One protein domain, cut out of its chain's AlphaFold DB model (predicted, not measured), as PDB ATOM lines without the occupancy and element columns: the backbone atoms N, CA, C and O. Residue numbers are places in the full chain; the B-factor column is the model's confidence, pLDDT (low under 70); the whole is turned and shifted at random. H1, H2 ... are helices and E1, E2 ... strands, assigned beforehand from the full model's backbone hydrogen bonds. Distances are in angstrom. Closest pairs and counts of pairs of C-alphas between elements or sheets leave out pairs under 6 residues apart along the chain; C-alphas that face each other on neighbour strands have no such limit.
ATOM      1  N   LEU A  12      92.419 121.194  75.584       55.12
ATOM      2  CA  LEU A  12      91.862 120.119  74.778       55.12
ATOM      3  C   LEU A  12      90.881 120.725  73.769       55.12
ATOM      4  O   LEU A  12      89.785 121.155  74.132       55.12
ATOM      5  N   VAL A  13      91.312 120.791  72.510       56.25
ATOM      6  CA  VAL A  13      90.549 121.368  71.396       56.25
ATOM      7  C   VAL A  13      89.501 120.374  70.901       56.25
ATOM      8  O   VAL A  13      89.786 119.191  70.705       56.25
ATOM      9  N   PHE A  14      88.282 120.850  70.660       57.19
ATOM     10  CA  PHE A  14      87.258 120.052  69.995       57.19
ATOM     11  C   PHE A  14      87.561 119.971  68.486       57.19
ATOM     12  O   PHE A  14      87.468 120.973  67.785       57.19
ATOM     13  N   GLY A  15      87.951 118.789  67.990       47.56
ATOM     14  CA  GLY A  15      88.232 118.537  66.564       47.56
ATOM     15  C   GLY A  15      87.115 117.788  65.815       47.56
ATOM     16  O   GLY A  15      86.062 117.521  66.390       47.56
ATOM     17  N   ASP A  16      87.398 117.372  64.568       37.66
ATOM     18  CA  ASP A  16      86.529 116.645  63.601       37.66
ATOM     19  C   ASP A  16      86.039 115.244  64.049       37.66
ATOM     20  O   ASP A  16      85.647 114.396  63.242       37.66
ATOM     21  N   GLN A  17      86.071 114.951  65.348       41.28
ATOM     22  CA  GLN A  17      85.533 113.707  65.885       41.28
ATOM     23  C   GLN A  17      84.014 113.652  65.645       41.28
ATOM     24  O   GLN A  17      83.330 114.669  65.789       41.28
ATOM     25  N   PRO A  18      83.454 112.477  65.305       36.72
ATOM     26  CA  PRO A  18      82.028 112.356  65.042       36.72
ATOM     27  C   PRO A  18      81.227 112.763  66.282       36.72
ATOM     28  O   PRO A  18      81.261 112.098  67.319       36.72
ATOM     29  N   VAL A  19      80.493 113.867  66.150       48.62
ATOM     30  CA  VAL A  19      79.526 114.343  67.137       48.62
ATOM     31  C   VAL A  19      78.480 113.250  67.353       48.62
ATOM     32  O   VAL A  19      77.805 112.831  66.410       48.62
ATOM     33  N   GLN A  20      78.337 112.772  68.589       44.81
ATOM     34  CA  GLN A  20      77.328 111.772  68.926       44.81
ATOM     35  C   GLN A  20      76.013 112.482  69.289       44.81
ATOM     36  O   GLN A  20      75.920 113.178  70.299       44.81
ATOM     37  N   VAL A  58      67.855 119.620  71.473       28.17
ATOM     38  CA  VAL A  58      69.014 119.015  70.810       28.17
ATOM     39  C   VAL A  58      70.055 118.761  71.894       28.17
ATOM     40  O   VAL A  58      70.629 119.692  72.453       28.17
ATOM     41  N   GLN A  59      70.232 117.489  72.239       29.39
ATOM     42  CA  GLN A  59      71.216 117.021  73.206       29.39
ATOM     43  C   GLN A  59      72.517 116.717  72.461       29.39
ATOM     44  O   GLN A  59      72.620 115.692  71.789       29.39
ATOM     45  N   LEU A  60      73.498 117.616  72.554       29.11
ATOM     46  CA  LEU A  60      74.803 117.424  71.928       29.11
ATOM     47  C   LEU A  60      75.751 116.737  72.926       29.11
ATOM     48  O   LEU A  60      76.369 117.370  73.780       29.11
ATOM     49  N   ALA A  61      75.846 115.410  72.862       28.83
ATOM     50  CA  ALA A  61      76.815 114.668  73.662       28.83
ATOM     51  C   ALA A  61      78.165 114.668  72.929       28.83
ATOM     52  O   ALA A  61      78.350 113.969  71.934       28.83
ATOM     53  N   LEU A  62      79.122 115.464  73.402       31.95
ATOM     54  CA  LEU A  62      80.469 115.486  72.842       31.95
ATOM     55  C   LEU A  62      81.378 114.544  73.644       31.95
ATOM     56  O   LEU A  62      81.790 114.802  74.769       31.95
ATOM     57  N   VAL A  63      81.677 113.377  73.079       28.50
ATOM     58  CA  VAL A  63      82.608 112.429  73.702       28.50
ATOM     59  C   VAL A  63      84.020 112.739  73.235       28.50
ATOM     60  O   VAL A  63      84.477 112.205  72.231       28.50
ATOM     61  N   LEU A  64      84.732 113.585  73.971       32.09
ATOM     62  CA  LEU A  64      86.188 113.625  73.863       32.09
ATOM     63  C   LEU A  64      86.780 112.336  74.460       32.09
ATOM     64  O   LEU A  64      86.204 111.729  75.365       32.09
ATOM     65  N   ARG A  65      87.917 111.890  73.926       24.36
ATOM     66  CA  ARG A  65      88.783 110.888  74.552       24.36
ATOM     67  C   ARG A  65      90.103 111.573  74.881       24.36
ATOM     68  O   ARG A  65      90.942 111.704  74.002       24.36
ATOM     69  N   ALA A  66      90.289 111.996  76.125       30.11
ATOM     70  CA  ALA A  66      91.630 112.236  76.650       30.11
ATOM     71  C   ALA A  66      92.084 110.949  77.351       30.11
ATOM     72  O   ALA A  66      91.440 110.522  78.310       30.11
ATOM     73  N   SER A  67      93.128 110.301  76.832       25.39
ATOM     74  CA  SER A  67      93.782 109.160  77.477       25.39
ATOM     75  C   SER A  67      94.988 109.703  78.231       25.39
ATOM     76  O   SER A  67      95.987 110.025  77.612       25.39
ATOM     77  N   ALA A  68      94.901 109.827  79.553       30.58
ATOM     78  CA  ALA A  68      96.080 110.067  80.378       30.58
ATOM     79  C   ALA A  68      96.386 108.764  81.123       30.58
ATOM     80  O   ALA A  68      95.582 108.309  81.932       30.58
ATOM     81  N   ALA A  69      97.537 108.143  80.864       24.22
ATOM     82  CA  ALA A  69      97.954 106.928  81.565       24.22
ATOM     83  C   ALA A  69      98.266 107.260  83.031       24.22
ATOM     84  O   ALA A  69      99.360 107.733  83.321       24.22
ATOM     85  N   ALA A  70      97.305 107.174  83.955       33.19
ATOM     86  CA  ALA A  70      97.484 107.584  85.353       33.19
ATOM     87  C   ALA A  70      98.265 106.557  86.175       33.19
ATOM     88  O   ALA A  70      97.777 105.473  86.467       33.19
ATOM     89  N   GLY A  71      99.484 106.931  86.568       26.44
ATOM     90  CA  GLY A  71     100.203 106.308  87.672       26.44
ATOM     91  C   GLY A  71      99.968 107.106  88.954       26.44
ATOM     92  O   GLY A  71     100.295 108.285  88.983       26.44
ATOM     93  N   ALA A  72      99.402 106.423  89.953       27.70
ATOM     94  CA  ALA A  72      99.376 106.683  91.398       27.70
ATOM     95  C   ALA A  72      98.951 108.072  91.944       27.70
ATOM     96  O   ALA A  72      99.630 109.077  91.775       27.70
ATOM     97  N   GLU A  73      97.829 108.029  92.675       35.53
ATOM     98  CA  GLU A  73      97.509 108.696  93.951       35.53
ATOM     99  C   GLU A  73      98.255 109.997  94.310       35.53
ATOM    100  O   GLU A  73      99.385 109.956  94.782       35.53
ATOM    101  N   GLU A  74      97.574 111.149  94.226       33.66
ATOM    102  CA  GLU A  74      97.856 112.271  95.133       33.66
ATOM    103  C   GLU A  74      96.705 113.288  95.196       33.66
ATOM    104  O   GLU A  74      95.996 113.536  94.225       33.66
ATOM    105  N   THR A  75      96.521 113.877  96.376       28.06
ATOM    106  CA  THR A  75      95.510 114.886  96.712       28.06
ATOM    107  C   THR A  75      95.700 116.169  95.894       28.06
ATOM    108  O   THR A  75      96.774 116.773  95.914       28.06
ATOM    109  N   HIS A  76      94.652 116.631  95.210       39.38
ATOM    110  CA  HIS A  76      94.659 117.896  94.469       39.38
ATOM    111  C   HIS A  76      93.855 118.967  95.230       39.38
ATOM    112  O   HIS A  76      93.095 118.639  96.138       39.38
ATOM    113  N   HIS A  77      94.149 120.244  94.977       29.89
ATOM    114  CA  HIS A  77      93.459 121.395  95.569       29.89
ATOM    115  C   HIS A  77      92.914 122.272  94.435       29.89
ATOM    116  O   HIS A  77      93.697 122.966  93.781       29.89
ATOM    117  N   GLY A  78      91.589 122.260  94.280       34.78
ATOM    118  CA  GLY A  78      90.721 123.245  93.641       34.78
ATOM    119  C   GLY A  78      91.175 123.731  92.272       34.78
ATOM    120  O   GLY A  78      91.796 124.788  92.173       34.78
ATOM    121  N   GLN A  79      90.813 123.013  91.211       40.62
ATOM    122  CA  GLN A  79      91.075 123.446  89.837       40.62
ATOM    123  C   GLN A  79      89.783 123.876  89.149       40.62
ATOM    124  O   GLN A  79      88.933 123.046  88.839       40.62
ATOM    125  N   CYS A  80      89.625 125.183  88.928       39.47
ATOM    126  CA  CYS A  80      88.603 125.713  88.035       39.47
ATOM    127  C   CYS A  80      88.903 125.260  86.600       39.47
ATOM    128  O   CYS A  80      90.041 125.310  86.137       39.47
ATOM    129  N   VAL A  81      87.862 124.808  85.910       52.00
ATOM    130  CA  VAL A  81      87.918 124.415  84.505       52.00
ATOM    131  C   VAL A  81      87.072 125.426  83.744       52.00
ATOM    132  O   VAL A  81      85.890 125.592  84.053       52.00
ATOM    133  N   SER A  82      87.674 126.132  82.789       53.00
ATOM    134  CA  SER A  82      86.937 127.019  81.884       53.00
ATOM    135  C   SER A  82      86.688 126.299  80.569       53.00
ATOM    136  O   SER A  82      87.583 125.643  80.031       53.00
ATOM    137  N   LEU A  83      85.467 126.396  80.054       54.12
ATOM    138  CA  LEU A  83      85.144 125.951  78.708       54.12
ATOM    139  C   LEU A  83      84.936 127.165  77.815       54.12
ATOM    140  O   LEU A  83      83.989 127.912  78.043       54.12
ATOM    141  N   GLN A  84      85.718 127.281  76.747       55.28
ATOM    142  CA  GLN A  84      85.400 128.192  75.657       55.28
ATOM    143  C   GLN A  84      84.617 127.456  74.587       55.28
ATOM    144  O   GLN A  84      85.064 126.471  73.996       55.28
ATOM    145  N   SER A  85      83.410 127.943  74.345       56.06
ATOM    146  CA  SER A  85      82.516 127.377  73.345       56.06
ATOM    147  C   SER A  85      81.892 128.490  72.528       56.06
ATOM    148  O   SER A  85      81.368 129.458  73.074       56.06
ATOM    149  N   ARG A  86      81.956 128.358  71.204       57.31
ATOM    150  CA  ARG A  86      81.288 129.280  70.284       57.31
ATOM    151  C   ARG A  86      79.939 128.708  69.915       57.31
ATOM    152  O   ARG A  86      79.854 127.632  69.324       57.31
ATOM    153  N   PHE A  87      78.878 129.420  70.258       55.75
ATOM    154  CA  PHE A  87      77.532 129.000  69.902       55.75
ATOM    155  C   PHE A  87      77.003 129.828  68.744       55.75
ATOM    156  O   PHE A  87      76.888 131.043  68.860       55.75
ATOM    157  N   GLY A  88      76.615 129.168  67.656       50.09
ATOM    158  CA  GLY A  88      75.759 129.756  66.631       50.09
ATOM    159  C   GLY A  88      74.305 129.467  66.986       50.09
ATOM    160  O   GLY A  88      73.869 128.322  66.918       50.09
ATOM    161  N   THR A  89      73.519 130.460  67.402       48.94
ATOM    162  CA  THR A  89      72.096 130.216  67.711       48.94
ATOM    163  C   THR A  89      71.209 131.376  67.281       48.94
ATOM    164  O   THR A  89      71.633 132.529  67.192       48.94
ATOM    165  N   GLY A  90      69.943 131.067  67.010       45.41
ATOM    166  CA  GLY A  90      68.878 132.051  66.862       45.41
ATOM    167  C   GLY A  90      68.359 132.535  68.221       45.41
ATOM    168  O   GLY A  90      67.239 132.219  68.582       45.41
ATOM    169  N   GLN A  91      69.161 133.341  68.911       54.38
ATOM    170  CA  GLN A  91      68.793 134.352  69.916       54.38
ATOM    171  C   GLN A  91      68.282 134.084  71.331       54.38
ATOM    172  O   GLN A  91      67.504 133.179  71.590       54.38
ATOM    173  N   SER A  92      68.692 135.061  72.166       49.19
ATOM    174  CA  SER A  92      68.318 135.510  73.519       49.19
ATOM    175  C   SER A  92      67.514 134.539  74.391       49.19
ATOM    176  O   SER A  92      66.384 134.186  74.088       49.19
ATOM    177  N   GLY A  93      68.108 134.110  75.507       56.69
ATOM    178  CA  GLY A  93      67.482 133.215  76.498       56.69
ATOM    179  C   GLY A  93      68.103 131.818  76.578       56.69
ATOM    180  O   GLY A  93      67.830 131.070  77.516       56.69
ATOM    181  N   ALA A  94      68.997 131.480  75.646       70.38
ATOM    182  CA  ALA A  94      69.784 130.254  75.685       70.38
ATOM    183  C   ALA A  94      70.584 130.147  76.995       70.38
ATOM    184  O   ALA A  94      71.362 131.034  77.347       70.38
ATOM    185  N   THR A  95      70.392 129.052  77.725       80.19
ATOM    186  CA  THR A  95      71.327 128.635  78.770       80.19
ATOM    187  C   THR A  95      72.199 127.530  78.209       80.19
ATOM    188  O   THR A  95      71.676 126.602  77.596       80.19
ATOM    189  N   THR A  96      73.499 127.619  78.449       83.81
ATOM    190  CA  THR A  96      74.457 126.565  78.134       83.81
ATOM    191  C   THR A  96      74.820 125.861  79.425       83.81
ATOM    192  O   THR A  96      75.185 126.509  80.403       83.81
ATOM    193  N   ALA A  97      74.728 124.538  79.447       86.25
ATOM    194  CA  ALA A  97      75.223 123.720  80.543       86.25
ATOM    195  C   ALA A  97      76.322 122.792  80.036       86.25
ATOM    196  O   ALA A  97      76.230 122.251  78.938       86.25
ATOM    197  N   VAL A  98      77.349 122.590  80.850       86.31
ATOM    198  CA  VAL A  98      78.500 121.756  80.513       86.31
ATOM    199  C   VAL A  98      78.703 120.749  81.630       86.31
ATOM    200  O   VAL A  98      78.585 121.103  82.805       86.31
ATOM    201  N   SER A  99      79.016 119.499  81.293       88.12
ATOM    202  CA  SER A  99      79.509 118.529  82.272       88.12
ATOM    203  C   SER A  99      80.799 117.870  81.820       88.12
ATOM    204  O   SER A  99      80.937 117.467  80.669       88.12
ATOM    205  N   VAL A 100      81.724 117.723  82.758       86.62
ATOM    206  CA  VAL A 100      82.963 116.965  82.611       86.62
ATOM    207  C   VAL A 100      82.775 115.645  83.336       86.62
ATOM    208  O   VAL A 100      82.315 115.622  84.478       86.62
ATOM    209  N   ASN A 101      83.077 114.544  82.660       88.25
ATOM    210  CA  ASN A 101      82.755 113.202  83.116       88.25
ATOM    211  C   ASN A 101      83.977 112.300  83.011       88.25
ATOM    212  O   ASN A 101      84.690 112.342  82.010       88.25
ATOM    213  N   ASP A 102      84.146 111.448  84.009       87.19
ATOM    214  CA  ASP A 102      85.011 110.282  83.944       87.19
ATOM    215  C   ASP A 102      84.223 109.127  83.319       87.19
ATOM    216  O   ASP A 102      83.123 108.812  83.782       87.19
ATOM    217  N   VAL A 103      84.744 108.522  82.253       89.06
ATOM    218  CA  VAL A 103      84.115 107.375  81.600       89.06
ATOM    219  C   VAL A 103      85.033 106.164  81.640       89.06
ATOM    220  O   VAL A 103      86.081 106.133  80.988       89.06
ATOM    221  N   ALA A 104      84.580 105.138  82.349       87.88
ATOM    222  CA  ALA A 104      85.274 103.874  82.500       87.88
ATOM    223  C   ALA A 104      85.344 103.077  81.174       87.88
ATOM    224  O   ALA A 104      84.578 103.336  80.226       87.88
ATOM    225  N   PRO A 105      86.257 102.089  81.072       90.88
ATOM    226  CA  PRO A 105      86.359 101.198  79.914       90.88
ATOM    227  C   PRO A 105      85.067 100.433  79.601       90.88
ATOM    228  O   PRO A 105      84.778 100.178  78.434       90.88
ATOM    229  N   ASP A 106      84.274 100.110  80.625       91.44
ATOM    230  CA  ASP A 106      82.976  99.434  80.504       91.44
ATOM    231  C   ASP A 106      81.836 100.365  80.031       91.44
ATOM    232  O   ASP A 106      80.727  99.909  79.754       91.44
ATOM    233  N   GLY A 107      82.113 101.668  79.903       88.44
ATOM    234  CA  GLY A 107      81.169 102.691  79.465       88.44
ATOM    235  C   GLY A 107      80.427 103.416  80.588       88.44
ATOM    236  O   GLY A 107      79.714 104.375  80.279       88.44
ATOM    237  N   GLN A 108      80.602 103.032  81.859       93.69
ATOM    238  CA  GLN A 108      80.027 103.774  82.983       93.69
ATOM    239  C   GLN A 108      80.572 105.202  83.014       93.69
ATOM    240  O   GLN A 108      81.768 105.421  82.838       93.69
ATOM    241  N   SER A 109      79.686 106.178  83.217       91.06
ATOM    242  CA  SER A 109      80.029 107.599  83.194       91.06
ATOM    243  C   SER A 109      79.651 108.266  84.502       91.06
ATOM    244  O   SER A 109      78.474 108.329  84.849       91.06
ATOM    245  N   THR A 110      80.637 108.879  85.144       91.44
ATOM    246  CA  THR A 110      80.480 109.617  86.395       91.44
ATOM    247  C   THR A 110      80.738 111.096  86.146       91.44
ATOM    248  O   THR A 110      81.772 111.464  85.594       91.44
ATOM    249  N   VAL A 111      79.804 111.964  86.540       90.06
ATOM    250  CA  VAL A 111      80.001 113.419  86.452       90.06
ATOM    251  C   VAL A 111      81.056 113.826  87.479       90.06
ATOM    252  O   VAL A 111      80.857 113.619  88.672       90.06
ATOM    253  N   LEU A 112      82.147 114.433  87.019       86.88
ATOM    254  CA  LEU A 112      83.179 115.013  87.879       86.88
ATOM    255  C   LEU A 112      82.818 116.447  88.251       86.88
ATOM    256  O   LEU A 112      82.828 116.827  89.416       86.88
ATOM    257  N   ALA A 113      82.455 117.242  87.245       85.75
ATOM    258  CA  ALA A 113      82.115 118.640  87.431       85.75
ATOM    259  C   ALA A 113      81.097 119.111  86.399       85.75
ATOM    260  O   ALA A 113      80.893 118.493  85.352       85.75
ATOM    261  N   SER A 114      80.419 120.216  86.694       88.00
ATOM    262  CA  SER A 114      79.502 120.831  85.737       88.00
ATOM    263  C   SER A 114      79.331 122.323  85.974       88.00
ATOM    264  O   SER A 114      79.337 122.780  87.117       88.00
ATOM    265  N   GLY A 115      79.117 123.051  84.886       87.25
ATOM    266  CA  GLY A 115      78.872 124.489  84.841       87.25
ATOM    267  C   GLY A 115      77.574 124.803  84.106       87.25
ATOM    268  O   GLY A 115      77.048 123.962  83.372       87.25
ATOM    269  N   GLN A 116      77.034 125.998  84.325       87.94
ATOM    270  CA  GLN A 116      75.874 126.498  83.594       87.94
ATOM    271  C   GLN A 116      75.950 128.020  83.488       87.94
ATOM    272  O   GLN A 116      76.172 128.690  84.492       87.94
ATOM    273  N   LEU A 117      75.737 128.552  82.285       87.06
ATOM    274  CA  LEU A 117      75.793 129.979  81.989       87.06
ATOM    275  C   LEU A 117      74.571 130.395  81.173       87.06
ATOM    276  O   LEU A 117      74.268 129.811  80.131       87.06
ATOM    277  N   ALA A 118      73.879 131.436  81.631       85.44
ATOM    278  CA  ALA A 118      72.921 132.139  80.794       85.44
ATOM    279  C   ALA A 118      73.705 132.886  79.717       85.44
ATOM    280  O   ALA A 118      74.459 133.800  80.038       85.44
ATOM    281  N   ALA A 119      73.512 132.549  78.447       83.19
ATOM    282  CA  ALA A 119      74.321 133.111  77.374       83.19
ATOM    283  C   ALA A 119      74.168 134.632  77.241       83.19
ATOM    284  O   ALA A 119      75.048 135.266  76.696       83.19
ATOM    285  N   SER A 120      73.104 135.257  77.768       83.31
ATOM    286  CA  SER A 120      73.006 136.730  77.795       83.31
ATOM    287  C   SER A 120      73.695 137.405  78.993       83.31
ATOM    288  O   SER A 120      73.764 138.628  79.047       83.31
ATOM    289  N   LEU A 121      74.212 136.628  79.947       88.25
ATOM    290  CA  LEU A 121      74.966 137.091  81.122       88.25
ATOM    291  C   LEU A 121      76.434 136.637  81.039       88.25
ATOM    292  O   LEU A 121      77.026 136.260  82.044       88.25
ATOM    293  N   HIS A 122      76.995 136.617  79.827       89.31
ATOM    294  CA  HIS A 122      78.345 136.111  79.559       89.31
ATOM    295  C   HIS A 122      79.455 137.154  79.734       89.31
ATOM    296  O   HIS A 122      80.619 136.837  79.518       89.31
ATOM    297  N   ALA A 123      79.115 138.379  80.145       92.56
ATOM    298  CA  ALA A 123      80.098 139.417  80.415       92.56
ATOM    299  C   ALA A 123      81.022 138.994  81.569       92.56
ATOM    300  O   ALA A 123      80.555 138.712  82.677       92.56
ATOM    301  N   VAL A 124      82.330 138.970  81.315       92.31
ATOM    302  CA  VAL A 124      83.357 138.621  82.305       92.31
ATOM    303  C   VAL A 124      83.871 139.881  83.012       92.31
ATOM    304  O   VAL A 124      83.882 140.987  82.464       92.31
ATOM    305  N   ASP A 125      84.204 139.723  84.288       94.94
ATOM    306  CA  ASP A 125      84.894 140.697  85.124       94.94
ATOM    307  C   ASP A 125      86.383 140.334  85.161       94.94
ATOM    308  O   ASP A 125      86.815 139.503  85.968       94.94
ATOM    309  N   ASP A 126      87.147 140.899  84.226       93.31
ATOM    310  CA  ASP A 126      88.552 140.545  83.996       93.31
ATOM    311  C   ASP A 126      89.429 140.849  85.221       93.31
ATOM    312  O   ASP A 126      90.309 140.061  85.553       93.31
ATOM    313  N   ASP A 127      89.118 141.919  85.964       95.88
ATOM    314  CA  ASP A 127      89.845 142.331  87.176       95.88
ATOM    315  C   ASP A 127      89.715 141.312  88.321       95.88
ATOM    316  O   ASP A 127      90.524 141.284  89.253       95.88
ATOM    317  N   ARG A 128      88.667 140.483  88.278       92.12
ATOM    318  CA  ARG A 128      88.368 139.456  89.288       92.12
ATOM    319  C   ARG A 128      88.543 138.036  88.768       92.12
ATOM    320  O   ARG A 128      88.425 137.089  89.548       92.12
ATOM    321  N   SER A 129      88.821 137.891  87.481       89.38
ATOM    322  CA  SER A 129      89.066 136.614  86.828       89.38
ATOM    323  C   SER A 129      90.562 136.298  86.811       89.38
ATOM    324  O   SER A 129      91.412 137.154  87.048       89.38
ATOM    325  N   GLN A 130      90.900 135.035  86.575       86.69
ATOM    326  CA  GLN A 130      92.280 134.588  86.411       86.69
ATOM    327  C   GLN A 130      92.440 133.978  85.028       86.69
ATOM    328  O   GLN A 130      91.592 133.198  84.593       86.69
ATOM    329  N   GLN A 131      93.543 134.311  84.370       84.25
ATOM    330  CA  GLN A 131      93.930 133.785  83.066       84.25
ATOM    331  C   GLN A 131      95.273 133.057  83.171       84.25
ATOM    332  O   GLN A 131      96.062 133.311  84.088       84.25
ATOM    333  N   ASP A 132      95.514 132.122  82.262       76.50
ATOM    334  CA  ASP A 132      96.827 131.518  82.066       76.50
ATOM    335  C   ASP A 132      97.742 132.399  81.190       76.50
ATOM    336  O   ASP A 132      97.410 133.523  80.817       76.50
ATOM    337  N   ALA A 133      98.937 131.890  80.877       80.06
ATOM    338  CA  ALA A 133      99.915 132.602  80.057       80.06
ATOM    339  C   ALA A 133      99.483 132.789  78.588       80.06
ATOM    340  O   ALA A 133     100.066 133.628  77.903       80.06
ATOM    341  N   ASN A 134      98.494 132.027  78.112       75.81
ATOM    342  CA  ASN A 134      97.928 132.146  76.769       75.81
ATOM    343  C   ASN A 134      96.773 133.163  76.724       75.81
ATOM    344  O   ASN A 134      96.322 133.517  75.637       75.81
ATOM    345  N   GLY A 135      96.342 133.675  77.885       82.62
ATOM    346  CA  GLY A 135      95.216 134.601  78.019       82.62
ATOM    347  C   GLY A 135      93.873 133.905  78.243       82.62
ATOM    348  O   GLY A 135      92.844 134.574  78.296       82.62
ATOM    349  N   ASP A 136      93.865 132.582  78.416       81.69
ATOM    350  CA  ASP A 136      92.636 131.817  78.582       81.69
ATOM    351  C   ASP A 136      92.235 131.735  80.049       81.69
ATOM    352  O   ASP A 136      93.069 131.554  80.942       81.69
ATOM    353  N   TYR A 137      90.935 131.850  80.325       81.81
ATOM    354  CA  TYR A 137      90.459 131.837  81.701       81.81
ATOM    355  C   TYR A 137      90.752 130.500  82.381       81.81
ATOM    356  O   TYR A 137      90.408 129.426  81.890       81.81
ATOM    357  N   THR A 138      91.345 130.590  83.563       78.94
ATOM    358  CA  THR A 138      91.468 129.485  84.516       78.94
ATOM    359  C   THR A 138      90.469 129.643  85.649       78.94
ATOM    360  O   THR A 138      90.039 128.642  86.193       78.94
ATOM    361  N   HIS A 139      90.025 130.865  85.960       83.19
ATOM    362  CA  HIS A 139      88.909 131.158  86.858       83.19
ATOM    363  C   HIS A 139      88.098 132.322  86.285       83.19
ATOM    364  O   HIS A 139      88.658 133.385  86.035       83.19
ATOM    365  N   THR A 140      86.791 132.143  86.104       86.12
ATOM    366  CA  THR A 140      85.922 133.166  85.503       86.12
ATOM    367  C   THR A 140      84.963 133.725  86.543       86.12
ATOM    368  O   THR A 140      84.216 132.978  87.182       86.12
ATOM    369  N   VAL A 141      84.946 135.048  86.678       90.50
ATOM    370  CA  VAL A 141      83.949 135.789  87.450       90.50
ATOM    371  C   VAL A 141      83.101 136.593  86.474       90.50
ATOM    372  O   VAL A 141      83.628 137.393  85.713       90.50
ATOM    373  N   TYR A 142      81.784 136.395  86.488       91.88
ATOM    374  CA  TYR A 142      80.875 137.133  85.607       91.88
ATOM    375  C   TYR A 142      80.382 138.432  86.236       91.88
ATOM    376  O   TYR A 142      80.147 138.513  87.448       91.88
ATOM    377  N   LYS A 143      80.105 139.413  85.381       94.44
ATOM    378  CA  LYS A 143      79.289 140.577  85.717       94.44
ATOM    379  C   LYS A 143      77.820 140.164  85.697       94.44
ATOM    380  O   LYS A 143      77.269 139.806  84.661       94.44
ATOM    381  N   LEU A 144      77.181 140.185  86.864       88.06
ATOM    382  CA  LEU A 144      75.798 139.711  87.046       88.06
ATOM    383  C   LEU A 144      74.776 140.849  87.188       88.06
ATOM    384  O   LEU A 144      73.614 140.607  87.518       88.06
ATOM    385  N   LEU A 145      75.192 142.095  86.957       88.81
ATOM    386  CA  LEU A 145      74.280 143.233  86.911       88.81
ATOM    387  C   LEU A 145      73.492 143.203  85.602       88.81
ATOM    388  O   LEU A 145      74.028 142.920  84.535       88.81
ATOM    389  N   LEU A 146      72.213 143.577  85.665       84.06
ATOM    390  CA  LEU A 146      71.368 143.638  84.471       84.06
ATOM    391  C   LEU A 146      71.887 144.648  83.431       84.06
ATOM    392  O   LEU A 146      71.649 144.466  82.242       84.06
ATOM    393  N   ALA A 147      72.596 145.690  83.871       89.25
ATOM    394  CA  ALA A 147      73.208 146.687  82.994       89.25
ATOM    395  C   ALA A 147      74.399 146.137  82.189       89.25
ATOM    396  O   ALA A 147      74.649 146.618  81.090       89.25
ATOM    397  N   ASP A 148      75.082 145.110  82.704       90.94
ATOM    398  CA  ASP A 148      76.207 144.442  82.033       90.94
ATOM    399  C   ASP A 148      75.745 143.286  81.134       90.94
ATOM    400  O   ASP A 148      76.552 142.561  80.552       90.94
ATOM    401  N   ARG A 149      74.428 143.089  81.026       87.75
ATOM    402  CA  ARG A 149      73.834 142.055  80.188       87.75
ATOM    403  C   ARG A 149      74.211 142.286  78.727       87.75
ATOM    404  O   ARG A 149      74.029 143.376  78.191       87.75
ATOM    405  N   GLN A 150      74.628 141.214  78.063       88.00
ATOM    406  CA  GLN A 150      74.989 141.199  76.650       88.00
ATOM    407  C   GLN A 150      74.008 140.292  75.896       88.00
ATOM    408  O   GLN A 150      74.174 139.070  75.891       88.00
ATOM    409  N   PRO A 151      72.934 140.846  75.303       82.38
ATOM    410  CA  PRO A 151      72.028 140.078  74.460       82.38
ATOM    411  C   PRO A 151      72.787 139.425  73.305       82.38
ATOM    412  O   PRO A 151      73.719 140.009  72.756       82.38
ATOM    413  N   LEU A 152      72.362 138.226  72.919       78.81
ATOM    414  CA  LEU A 152      72.931 137.559  71.751       78.81
ATOM    415  C   LEU A 152      72.489 138.280  70.458       78.81
ATOM    416  O   LEU A 152      71.624 139.165  70.492       78.81
ATOM    417  N   VAL A 153      73.050 137.894  69.308       78.06
ATOM    418  CA  VAL A 153      72.600 138.308  67.961       78.06
ATOM    419  C   VAL A 153      72.225 137.048  67.154       78.06
ATOM    420  O   VAL A 153      72.980 136.077  67.196       78.06
ATOM    421  N   PRO A 154      71.071 136.963  66.444       74.75
ATOM    422  CA  PRO A 154      70.643 135.709  65.825       74.75
ATOM    423  C   PRO A 154      71.573 135.345  64.691       74.75
ATOM    424  O   PRO A 154      71.837 136.173  63.821       74.75
ATOM    425  N   GLY A 155      72.017 134.093  64.673       74.75
ATOM    426  CA  GLY A 155      72.897 133.598  63.621       74.75
ATOM    427  C   GLY A 155      74.318 134.156  63.693       74.75
ATOM    428  O   GLY A 155      75.125 133.803  62.841       74.75
ATOM    429  N   GLN A 156      74.640 134.977  64.698       79.38
ATOM    430  CA  GLN A 156      76.015 135.362  64.985       79.38
ATOM    431  C   GLN A 156      76.587 134.427  66.051       79.38
ATOM    432  O   GLN A 156      75.992 134.294  67.126       79.38
ATOM    433  N   PRO A 157      77.725 133.771  65.772       78.75
ATOM    434  CA  PRO A 157      78.451 133.033  66.787       78.75
ATOM    435  C   PRO A 157      78.795 133.932  67.973       78.75
ATOM    436  O   PRO A 157      79.280 135.046  67.794       78.75
ATOM    437  N   THR A 158      78.535 133.455  69.185       82.50
ATOM    438  CA  THR A 158      78.957 134.120  70.424       82.50
ATOM    439  C   THR A 158      79.861 133.182  71.206       82.50
ATOM    440  O   THR A 158      79.496 132.026  71.441       82.50
ATOM    441  N   THR A 159      81.033 133.674  71.601       84.50
ATOM    442  CA  THR A 159      81.946 132.954  72.491       84.50
ATOM    443  C   THR A 159      81.415 133.018  73.914       84.50
ATOM    444  O   THR A 159      81.133 134.097  74.427       84.50
ATOM    445  N   LEU A 160      81.279 131.858  74.547       85.56
ATOM    446  CA  LEU A 160      80.925 131.726  75.950       85.56
ATOM    447  C   LEU A 160      82.062 131.027  76.692       85.56
ATOM    448  O   LEU A 160      82.367 129.867  76.398       85.56
ATOM    449  N   ASP A 161      82.617 131.716  77.684       87.62
ATOM    450  CA  ASP A 161      83.460 131.141  78.728       87.62
ATOM    451  C   ASP A 161      82.553 130.562  79.808       87.62
ATOM    452  O   ASP A 161      82.050 131.305  80.642       87.62
ATOM    453  N   VAL A 162      82.273 129.258  79.786       86.88
ATOM    454  CA  VAL A 162      81.452 128.588  80.804       86.88
ATOM    455  C   VAL A 162      82.348 128.096  81.933       86.88
ATOM    456  O   VAL A 162      83.106 127.140  81.771       86.88
ATOM    457  N   ALA A 163      82.204 128.710  83.103       87.31
ATOM    458  CA  ALA A 163      82.878 128.303  84.319       87.31
ATOM    459  C   ALA A 163      82.299 126.979  84.817       87.31
ATOM    460  O   ALA A 163      81.083 126.820  84.974       87.31
ATOM    461  N   ILE A 164      83.182 126.030  85.098       83.75
ATOM    462  CA  ILE A 164      82.837 124.738  85.671       83.75
ATOM    463  C   ILE A 164      83.306 124.715  87.124       83.75
ATOM    464  O   ILE A 164      84.376 125.228  87.461       83.75
ATOM    465  N   ASN A 165      82.487 124.115  87.992       81.88
ATOM    466  CA  ASN A 165      82.829 123.952  89.400       81.88
ATOM    467  C   ASN A 165      84.210 123.295  89.550       81.88
ATOM    468  O   ASN A 165      84.456 122.288  88.880       81.88
ATOM    469  N   PRO A 166      85.075 123.811  90.440       76.31
ATOM    470  CA  PRO A 166      86.369 123.202  90.668       76.31
ATOM    471  C   PRO A 166      86.232 121.761  91.125       76.31
ATOM    472  O   PRO A 166      85.411 121.469  91.998       76.31
ATOM    473  N   VAL A 167      87.051 120.877  90.567       74.62
ATOM    474  CA  VAL A 167      87.107 119.485  91.004       74.62
ATOM    475  C   VAL A 167      88.540 118.993  91.022       74.62
ATOM    476  O   VAL A 167      89.333 119.297  90.136       74.62
ATOM    477  N   ASP A 168      88.832 118.198  92.037       75.31
ATOM    478  CA  ASP A 168      90.049 117.418  92.150       75.31
ATOM    479  C   ASP A 168      89.690 115.967  91.845       75.31
ATOM    480  O   ASP A 168      88.969 115.323  92.609       75.31
ATOM    481  N   ALA A 169      90.131 115.467  90.692       74.94
ATOM    482  CA  ALA A 169      89.781 114.132  90.225       74.94
ATOM    483  C   ALA A 169      90.995 113.411  89.637       74.94
ATOM    484  O   ALA A 169      91.812 114.006  88.937       74.94
ATOM    485  N   VAL A 170      91.071 112.105  89.893       79.56
ATOM    486  CA  VAL A 170      92.053 111.202  89.287       79.56
ATOM    487  C   VAL A 170      91.307 110.255  88.358       79.56
ATOM    488  O   VAL A 170      90.462 109.485  88.812       79.56
ATOM    489  N   LEU A 171      91.628 110.299  87.065       78.69
ATOM    490  CA  LEU A 171      91.143 109.303  86.110       78.69
ATOM    491  C   LEU A 171      91.919 108.005  86.312       78.69
ATOM    492  O   LEU A 171      93.148 108.016  86.302       78.69
ATOM    493  N   GLN A 172      91.216 106.888  86.483       83.19
ATOM    494  CA  GLN A 172      91.866 105.583  86.588       83.19
ATOM    495  C   GLN A 172      92.458 105.149  85.233       83.19
ATOM    496  O   GLN A 172      92.009 105.611  84.180       83.19
ATOM    497  N   PRO A 173      93.458 104.249  85.206       83.94
ATOM    498  CA  PRO A 173      93.991 103.720  83.954       83.94
ATOM    499  C   PRO A 173      92.896 103.203  83.010       83.94
ATOM    500  O   PRO A 173      92.007 102.454  83.409       83.94
ATOM    501  N   GLY A 174      92.961 103.607  81.739       83.75
ATOM    502  CA  GLY A 174      91.984 103.227  80.712       83.75
ATOM    503  C   GLY A 174      90.672 104.020  80.739       83.75
ATOM    504  O   GLY A 174      89.868 103.884  79.814       83.75
ATOM    505  N   HIS A 175      90.453 104.864  81.747       86.44
ATOM    506  CA  HIS A 175      89.348 105.813  81.743       86.44
ATOM    507  C   HIS A 175      89.601 106.954  80.752       86.44
ATOM    508  O   HIS A 175      90.732 107.224  80.344       86.44
ATOM    509  N   ARG A 176      88.524 107.637  80.362       82.62
ATOM    510  CA  ARG A 176      88.570 108.797  79.466       82.62
ATOM    511  C   ARG A 176      87.777 109.962  80.035       82.62
ATOM    512  O   ARG A 176      86.702 109.769  80.597       82.62
ATOM    513  N   LEU A 177      88.261 111.171  79.783       83.62
ATOM    514  CA  LEU A 177      87.508 112.387  80.069       83.62
ATOM    515  C   LEU A 177      86.507 112.683  78.945       83.62
ATOM    516  O   LEU A 177      86.916 112.790  77.794       83.62
ATOM    517  N   ARG A 178      85.225 112.871  79.276       86.75
ATOM    518  CA  ARG A 178      84.152 113.271  78.346       86.75
ATOM    519  C   ARG A 178      83.549 114.622  78.735       86.75
ATOM    520  O   ARG A 178      83.197 114.818  79.896       86.75
ATOM    521  N   VAL A 179      83.324 115.500  77.756       82.69
ATOM    522  CA  VAL A 179      82.730 116.832  77.965       82.69
ATOM    523  C   VAL A 179      81.394 116.944  77.242       82.69
ATOM    524  O   VAL A 179      81.353 117.086  76.032       82.69
ATOM    525  N   ASN A 180      80.287 116.947  77.970       86.25
ATOM    526  CA  ASN A 180      78.976 117.129  77.358       86.25
ATOM    527  C   ASN A 180      78.566 118.605  77.368       86.25
ATOM    528  O   ASN A 180      78.782 119.286  78.372       86.25
ATOM    529  N   VAL A 181      77.926 119.071  76.291       82.50
ATOM    530  CA  VAL A 181      77.442 120.452  76.151       82.50
ATOM    531  C   VAL A 181      75.948 120.427  75.835       82.50
ATOM    532  O   VAL A 181      75.504 119.812  74.869       82.50
ATOM    533  N   PHE A 182      75.150 121.098  76.654       81.94
ATOM    534  CA  PHE A 182      73.694 121.062  76.589       81.94
ATOM    535  C   PHE A 182      73.115 122.465  76.457       81.94
ATOM    536  O   PHE A 182      73.595 123.405  77.089       81.94
ATOM    537  N   ALA A 183      71.990 122.570  75.751       78.44
ATOM    538  CA  ALA A 183      71.165 123.775  75.663       78.44
ATOM    539  C   ALA A 183      70.329 124.036  76.943       78.44
ATOM    540  O   ALA A 183      69.175 124.460  76.872       78.44
ATOM    541  N   GLY A 184      70.894 123.728  78.115       75.69
ATOM    542  CA  GLY A 184      70.290 123.901  79.435       75.69
ATOM    543  C   GLY A 184      70.353 122.645  80.313       75.69
ATOM    544  O   GLY A 184      70.601 121.539  79.839       75.69
ATOM    545  N   ASN A 185      70.115 122.822  81.617       73.81
ATOM    546  CA  ASN A 185      70.003 121.738  82.596       73.81
ATOM    547  C   ASN A 185      68.876 122.050  83.593       73.81
ATOM    548  O   ASN A 185      69.066 122.802  84.547       73.81
ATOM    549  N   PHE A 186      67.697 121.456  83.382       68.44
ATOM    550  CA  PHE A 186      66.508 121.749  84.190       68.44
ATOM    551  C   PHE A 186      66.673 121.371  85.669       68.44
ATOM    552  O   PHE A 186      66.124 122.055  86.527       68.44
ATOM    553  N   SER A 187      67.441 120.316  85.970       70.38
ATOM    554  CA  SER A 187      67.690 119.866  87.344       70.38
ATOM    555  C   SER A 187      68.543 120.863  88.122       70.38
ATOM    556  O   SER A 187      68.400 120.975  89.335       70.38
ATOM    557  N   LYS A 188      69.432 121.588  87.429       72.75
ATOM    558  CA  LYS A 188      70.222 122.676  88.017       72.75
ATOM    559  C   LYS A 188      69.459 123.991  88.084       72.75
ATOM    560  O   LYS A 188      69.682 124.773  89.003       72.75
ATOM    561  N   GLY A 189      68.560 124.226  87.139       71.69
ATOM    562  CA  GLY A 189      67.668 125.369  87.170       71.69
ATOM    563  C   GLY A 189      67.352 125.901  85.786       71.69
ATOM    564  O   GLY A 189      68.026 125.623  84.792       71.69
ATOM    565  N   ILE A 190      66.298 126.702  85.748       74.69
ATOM    566  CA  ILE A 190      65.815 127.384  84.554       74.69
ATOM    567  C   ILE A 190      65.934 128.883  84.815       74.69
ATOM    568  O   ILE A 190      65.782 129.337  85.952       74.69
ATOM    569  N   LEU A 191      66.211 129.661  83.767       76.12
ATOM    570  CA  LEU A 191      66.166 131.115  83.866       76.12
ATOM    571  C   LEU A 191      64.774 131.585  84.285       76.12
ATOM    572  O   LEU A 191      63.755 131.006  83.907       76.12
ATOM    573  N   VAL A 192      64.737 132.687  85.030       79.50
ATOM    574  CA  VAL A 192      63.477 133.365  85.325       79.50
ATOM    575  C   VAL A 192      62.785 133.769  84.026       79.50
ATOM    576  O   VAL A 192      63.427 134.157  83.051       79.50
ATOM    577  N   THR A 193      61.459 133.700  84.036       78.38
ATOM    578  CA  THR A 193      60.583 133.864  82.870       78.38
ATOM    579  C   THR A 193      60.932 135.055  81.963       78.38
ATOM    580  O   THR A 193      60.973 134.857  80.748       78.38
ATOM    581  N   PRO A 194      61.243 136.263  82.487       76.69
ATOM    582  CA  PRO A 194      61.613 137.399  81.639       76.69
ATOM    583  C   PRO A 194      62.922 137.200  80.866       76.69
ATOM    584  O   PRO A 194      63.034 137.662  79.740       76.69
ATOM    585  N   LEU A 195      63.900 136.502  81.450       77.50
ATOM    586  CA  LEU A 195      65.178 136.203  80.797       77.50
ATOM    587  C   LEU A 195      65.079 134.973  79.892       77.50
ATOM    588  O   LEU A 195      65.741 134.919  78.862       77.50
ATOM    589  N   LEU A 196      64.248 133.997  80.268       75.75
ATOM    590  CA  LEU A 196      64.022 132.787  79.481       75.75
ATOM    591  C   LEU A 196      63.331 133.094  78.150       75.75
ATOM    592  O   LEU A 196      63.705 132.544  77.123       75.75
ATOM    593  N   PHE A 197      62.314 133.957  78.179       72.81
ATOM    594  CA  PHE A 197      61.547 134.360  76.999       72.81
ATOM    595  C   PHE A 197      61.983 135.710  76.447       72.81
ATOM    596  O   PHE A 197      61.195 136.370  75.765       72.81
ATOM    597  N   ASP A 198      63.209 136.139  76.730       66.75
ATOM    598  CA  ASP A 198      63.723 137.344  76.104       66.75
ATOM    599  C   ASP A 198      63.810 137.136  74.584       66.75
ATOM    600  O   ASP A 198      64.284 136.116  74.099       66.75
ATOM    601  N   GLY A 199      63.240 138.046  73.797       63.91
ATOM    602  CA  GLY A 199      63.023 137.818  72.360       63.91
ATOM    603  C   GLY A 199      61.874 136.846  72.001       63.91
ATOM    604  O   GLY A 199      61.558 136.681  70.824       63.91
ATOM    605  N   GLY A 200      61.174 136.270  72.984       68.38
ATOM    606  CA  GLY A 200      59.894 135.567  72.832       68.38
ATOM    607  C   GLY A 200      59.950 134.032  72.900       68.38
ATOM    608  O   GLY A 200      60.998 133.402  72.815       68.38
ATOM    609  N   ILE A 201      58.772 133.399  73.003       70.50
ATOM    610  CA  ILE A 201      58.604 131.934  73.161       70.50
ATOM    611  C   ILE A 201      59.244 131.101  72.040       70.50
ATOM    612  O   ILE A 201      59.654 129.965  72.258       70.50
ATOM    613  N   ARG A 202      59.320 131.656  70.824       67.25
ATOM    614  CA  ARG A 202      59.949 130.984  69.679       67.25
ATOM    615  C   ARG A 202      61.465 130.919  69.830       67.25
ATOM    616  O   ARG A 202      62.042 129.917  69.428       67.25
ATOM    617  N   ASN A 203      62.066 131.941  70.436       62.69
ATOM    618  CA  ASN A 203      63.505 132.010  70.673       62.69
ATOM    619  C   ASN A 203      63.907 131.061  71.804       62.69
ATOM    620  O   ASN A 203      64.821 130.263  71.637       62.69
ATOM    621  N   ALA A 204      63.127 131.016  72.888       65.00
ATOM    622  CA  ALA A 204      63.348 130.071  73.987       65.00
ATOM    623  C   ALA A 204      63.292 128.586  73.565       65.00
ATOM    624  O   ALA A 204      63.823 127.720  74.255       65.00
ATOM    625  N   ALA A 205      62.628 128.282  72.446       68.44
ATOM    626  CA  ALA A 205      62.501 126.937  71.888       68.44
ATOM    627  C   ALA A 205      63.433 126.682  70.686       68.44
ATOM    628  O   ALA A 205      63.334 125.625  70.054       68.44
ATOM    629  N   ALA A 206      64.289 127.644  70.327       70.06
ATOM    630  CA  ALA A 206      65.186 127.538  69.187       70.06
ATOM    631  C   ALA A 206      66.356 126.577  69.474       70.06
ATOM    632  O   ALA A 206      66.803 126.458  70.618       70.06
ATOM    633  N   PRO A 207      66.876 125.880  68.446       72.69
ATOM    634  CA  PRO A 207      68.055 125.044  68.608       72.69
ATOM    635  C   PRO A 207      69.293 125.897  68.899       72.69
ATOM    636  O   PRO A 207      69.466 126.986  68.345       72.69
ATOM    637  N   GLN A 208      70.179 125.355  69.732       76.69
ATOM    638  CA  GLN A 208      71.527 125.877  69.901       76.69
ATOM    639  C   GLN A 208      72.503 125.039  69.068       76.69
ATOM    640  O   GLN A 208      72.435 123.808  69.113       76.69
ATOM    641  N   HIS A 209      73.405 125.678  68.319       76.94
ATOM    642  CA  HIS A 209      74.486 124.999  67.609       76.94
ATOM    643  C   HIS A 209      75.825 125.339  68.251       76.94
ATOM    644  O   HIS A 209      76.101 126.503  68.526       76.94
ATOM    645  N   LEU A 210      76.658 124.324  68.462       77.94
ATOM    646  CA  LEU A 210      78.069 124.499  68.787       77.94
ATOM    647  C   LEU A 210      78.847 124.601  67.473       77.94
ATOM    648  O   LEU A 210      78.697 123.738  66.606       77.94
ATOM    649  N   GLN A 211      79.652 125.645  67.322       74.88
ATOM    650  CA  GLN A 211      80.530 125.811  66.174       74.88
ATOM    651  C   GLN A 211      81.866 125.122  66.453       74.88
ATOM    652  O   GLN A 211      82.561 125.440  67.418       74.88
ATOM    653  N   LEU A 212      82.211 124.176  65.583       76.31
ATOM    654  CA  LEU A 212      83.524 123.551  65.537       76.31
ATOM    655  C   LEU A 212      84.255 124.148  64.333       76.31
ATOM    656  O   LEU A 212      83.950 123.803  63.194       76.31
ATOM    657  N   ASP A 213      85.140 125.106  64.594       74.44
ATOM    658  CA  ASP A 213      85.920 125.805  63.574       74.44
ATOM    659  C   ASP A 213      87.413 125.663  63.895       74.44
ATOM    660  O   ASP A 213      87.837 126.093  64.967       74.44
ATOM    661  N   PRO A 214      88.233 125.072  63.010       77.31
ATOM    662  CA  PRO A 214      89.671 124.950  63.237       77.31
ATOM    663  C   PRO A 214      90.413 126.289  63.365       77.31
ATOM    664  O   PRO A 214      91.455 126.337  64.012       77.31
ATOM    665  N   ASN A 215      89.904 127.368  62.757       80.75
ATOM    666  CA  ASN A 215      90.503 128.705  62.866       80.75
ATOM    667  C   ASN A 215      90.086 129.418  64.156       80.75
ATOM    668  O   ASN A 215      90.738 130.366  64.587       80.75
ATOM    669  N   GLU A 216      88.992 128.962  64.760       75.25
ATOM    670  CA  GLU A 216      88.402 129.524  65.964       75.25
ATOM    671  C   GLU A 216      87.975 128.391  66.913       75.25
ATOM    672  O   GLU A 216      86.780 128.196  67.170       75.25
ATOM    673  N   PRO A 217      88.947 127.598  67.408       77.12
ATOM    674  CA  PRO A 217      88.662 126.354  68.099       77.12
ATOM    675  C   PRO A 217      87.884 126.604  69.386       77.12
ATOM    676  O   PRO A 217      88.223 127.468  70.190       77.12
ATOM    677  N   SER A 218      86.866 125.780  69.611       76.00
ATOM    678  CA  SER A 218      86.314 125.616  70.952       76.00
ATOM    679  C   SER A 218      87.232 124.661  71.732       76.00
ATOM    680  O   SER A 218      87.760 123.697  71.162       76.00
ATOM    681  N   PHE A 219      87.402 124.876  73.033       76.94
ATOM    682  CA  PHE A 219      88.263 124.035  73.866       76.94
ATOM    683  C   PHE A 219      87.820 124.007  75.329       76.94
ATOM    684  O   PHE A 219      87.020 124.823  75.792       76.94
ATOM    685  N   ILE A 220      88.376 123.052  76.070       78.19
ATOM    686  CA  ILE A 220      88.342 123.032  77.530       78.19
ATOM    687  C   ILE A 220      89.739 123.307  78.076       78.19
ATOM    688  O   ILE A 220      90.716 122.713  77.613       78.19
ATOM    689  N   ASN A 221      89.818 124.218  79.044       75.69
ATOM    690  CA  ASN A 221      91.044 124.521  79.755       75.69
ATOM    691  C   ASN A 221      91.139 123.660  81.019       75.69
ATOM    692  O   ASN A 221      90.328 123.799  81.938       75.69
ATOM    693  N   LEU A 222      92.106 122.745  81.047       73.62
ATOM    694  CA  LEU A 222      92.325 121.811  82.143       73.62
ATOM    695  C   LEU A 222      93.657 122.121  82.809       73.62
ATOM    696  O   LEU A 222      94.710 122.084  82.177       73.62
ATOM    697  N   THR A 223      93.632 122.356  84.117       68.81
ATOM    698  CA  THR A 223      94.879 122.333  84.880       68.81
ATOM    699  C   THR A 223      95.251 120.878  85.118       68.81
ATOM    700  O   THR A 223      94.438 120.089  85.583       68.81
ATOM    701  N   LEU A 224      96.479 120.501  84.790       66.56
ATOM    702  CA  LEU A 224      96.977 119.149  84.976       66.56
ATOM    703  C   LEU A 224      98.233 119.192  85.844       66.56
ATOM    704  O   LEU A 224      99.044 120.118  85.793       66.56
ATOM    705  N   ASN A 225      98.399 118.165  86.671       60.25
ATOM    706  CA  ASN A 225      99.617 117.967  87.455       60.25
ATOM    707  C   ASN A 225     100.752 117.320  86.636       60.25
ATOM    708  O   ASN A 225     101.873 117.218  87.134       60.25
TER     709      ASN A 225
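What this domain is: This is residues 12 to 20 and 58 to 225 of the 229 residues of the protein "PepX_C domain-containing protein" of Nocardia sp. SYP-A9097 (UniProt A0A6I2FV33). With little regular structure, two strongly twisted antiparallel sheets stand face to face as a sandwich, strands crossed at 46 degrees. Nine named strands and two named helices, mostly strand, hold 66 of the 177 printed residues. The whole is compact, radius of gyration of the C-alphas 16.6 A, spanning 51 by 37 by 34 A.

Where its parts are: E1 is residues 59 to 61, from C-alpha (71.216, 117.021, 73.206); E2 81 to 89; E3 95 to 103; E4 109 to 118, 25.7 A; E5 137 to 139; E6 157 to 164; E7 176 to 182; H1 193 to 196; H2 201 to 204; E8 208 to 210; E9 219 to 224, ending at (96.977, 119.149, 84.976).

How they stand to each other: One sheet runs E1, E7, E3, E4; in hairpin E3 and E4, N 98 and O 115 are 2.9 A apart. In the other, E6 is on one side of E2, N 85 and O 160 3.0 A apart; E8 and E9 are on the other side.

The domain as a whole: Across the cut, residues 21 to 57, C-alphas 20 and 58 are 11.2 A apart. Residues 58 to 93 are among those under pLDDT 70.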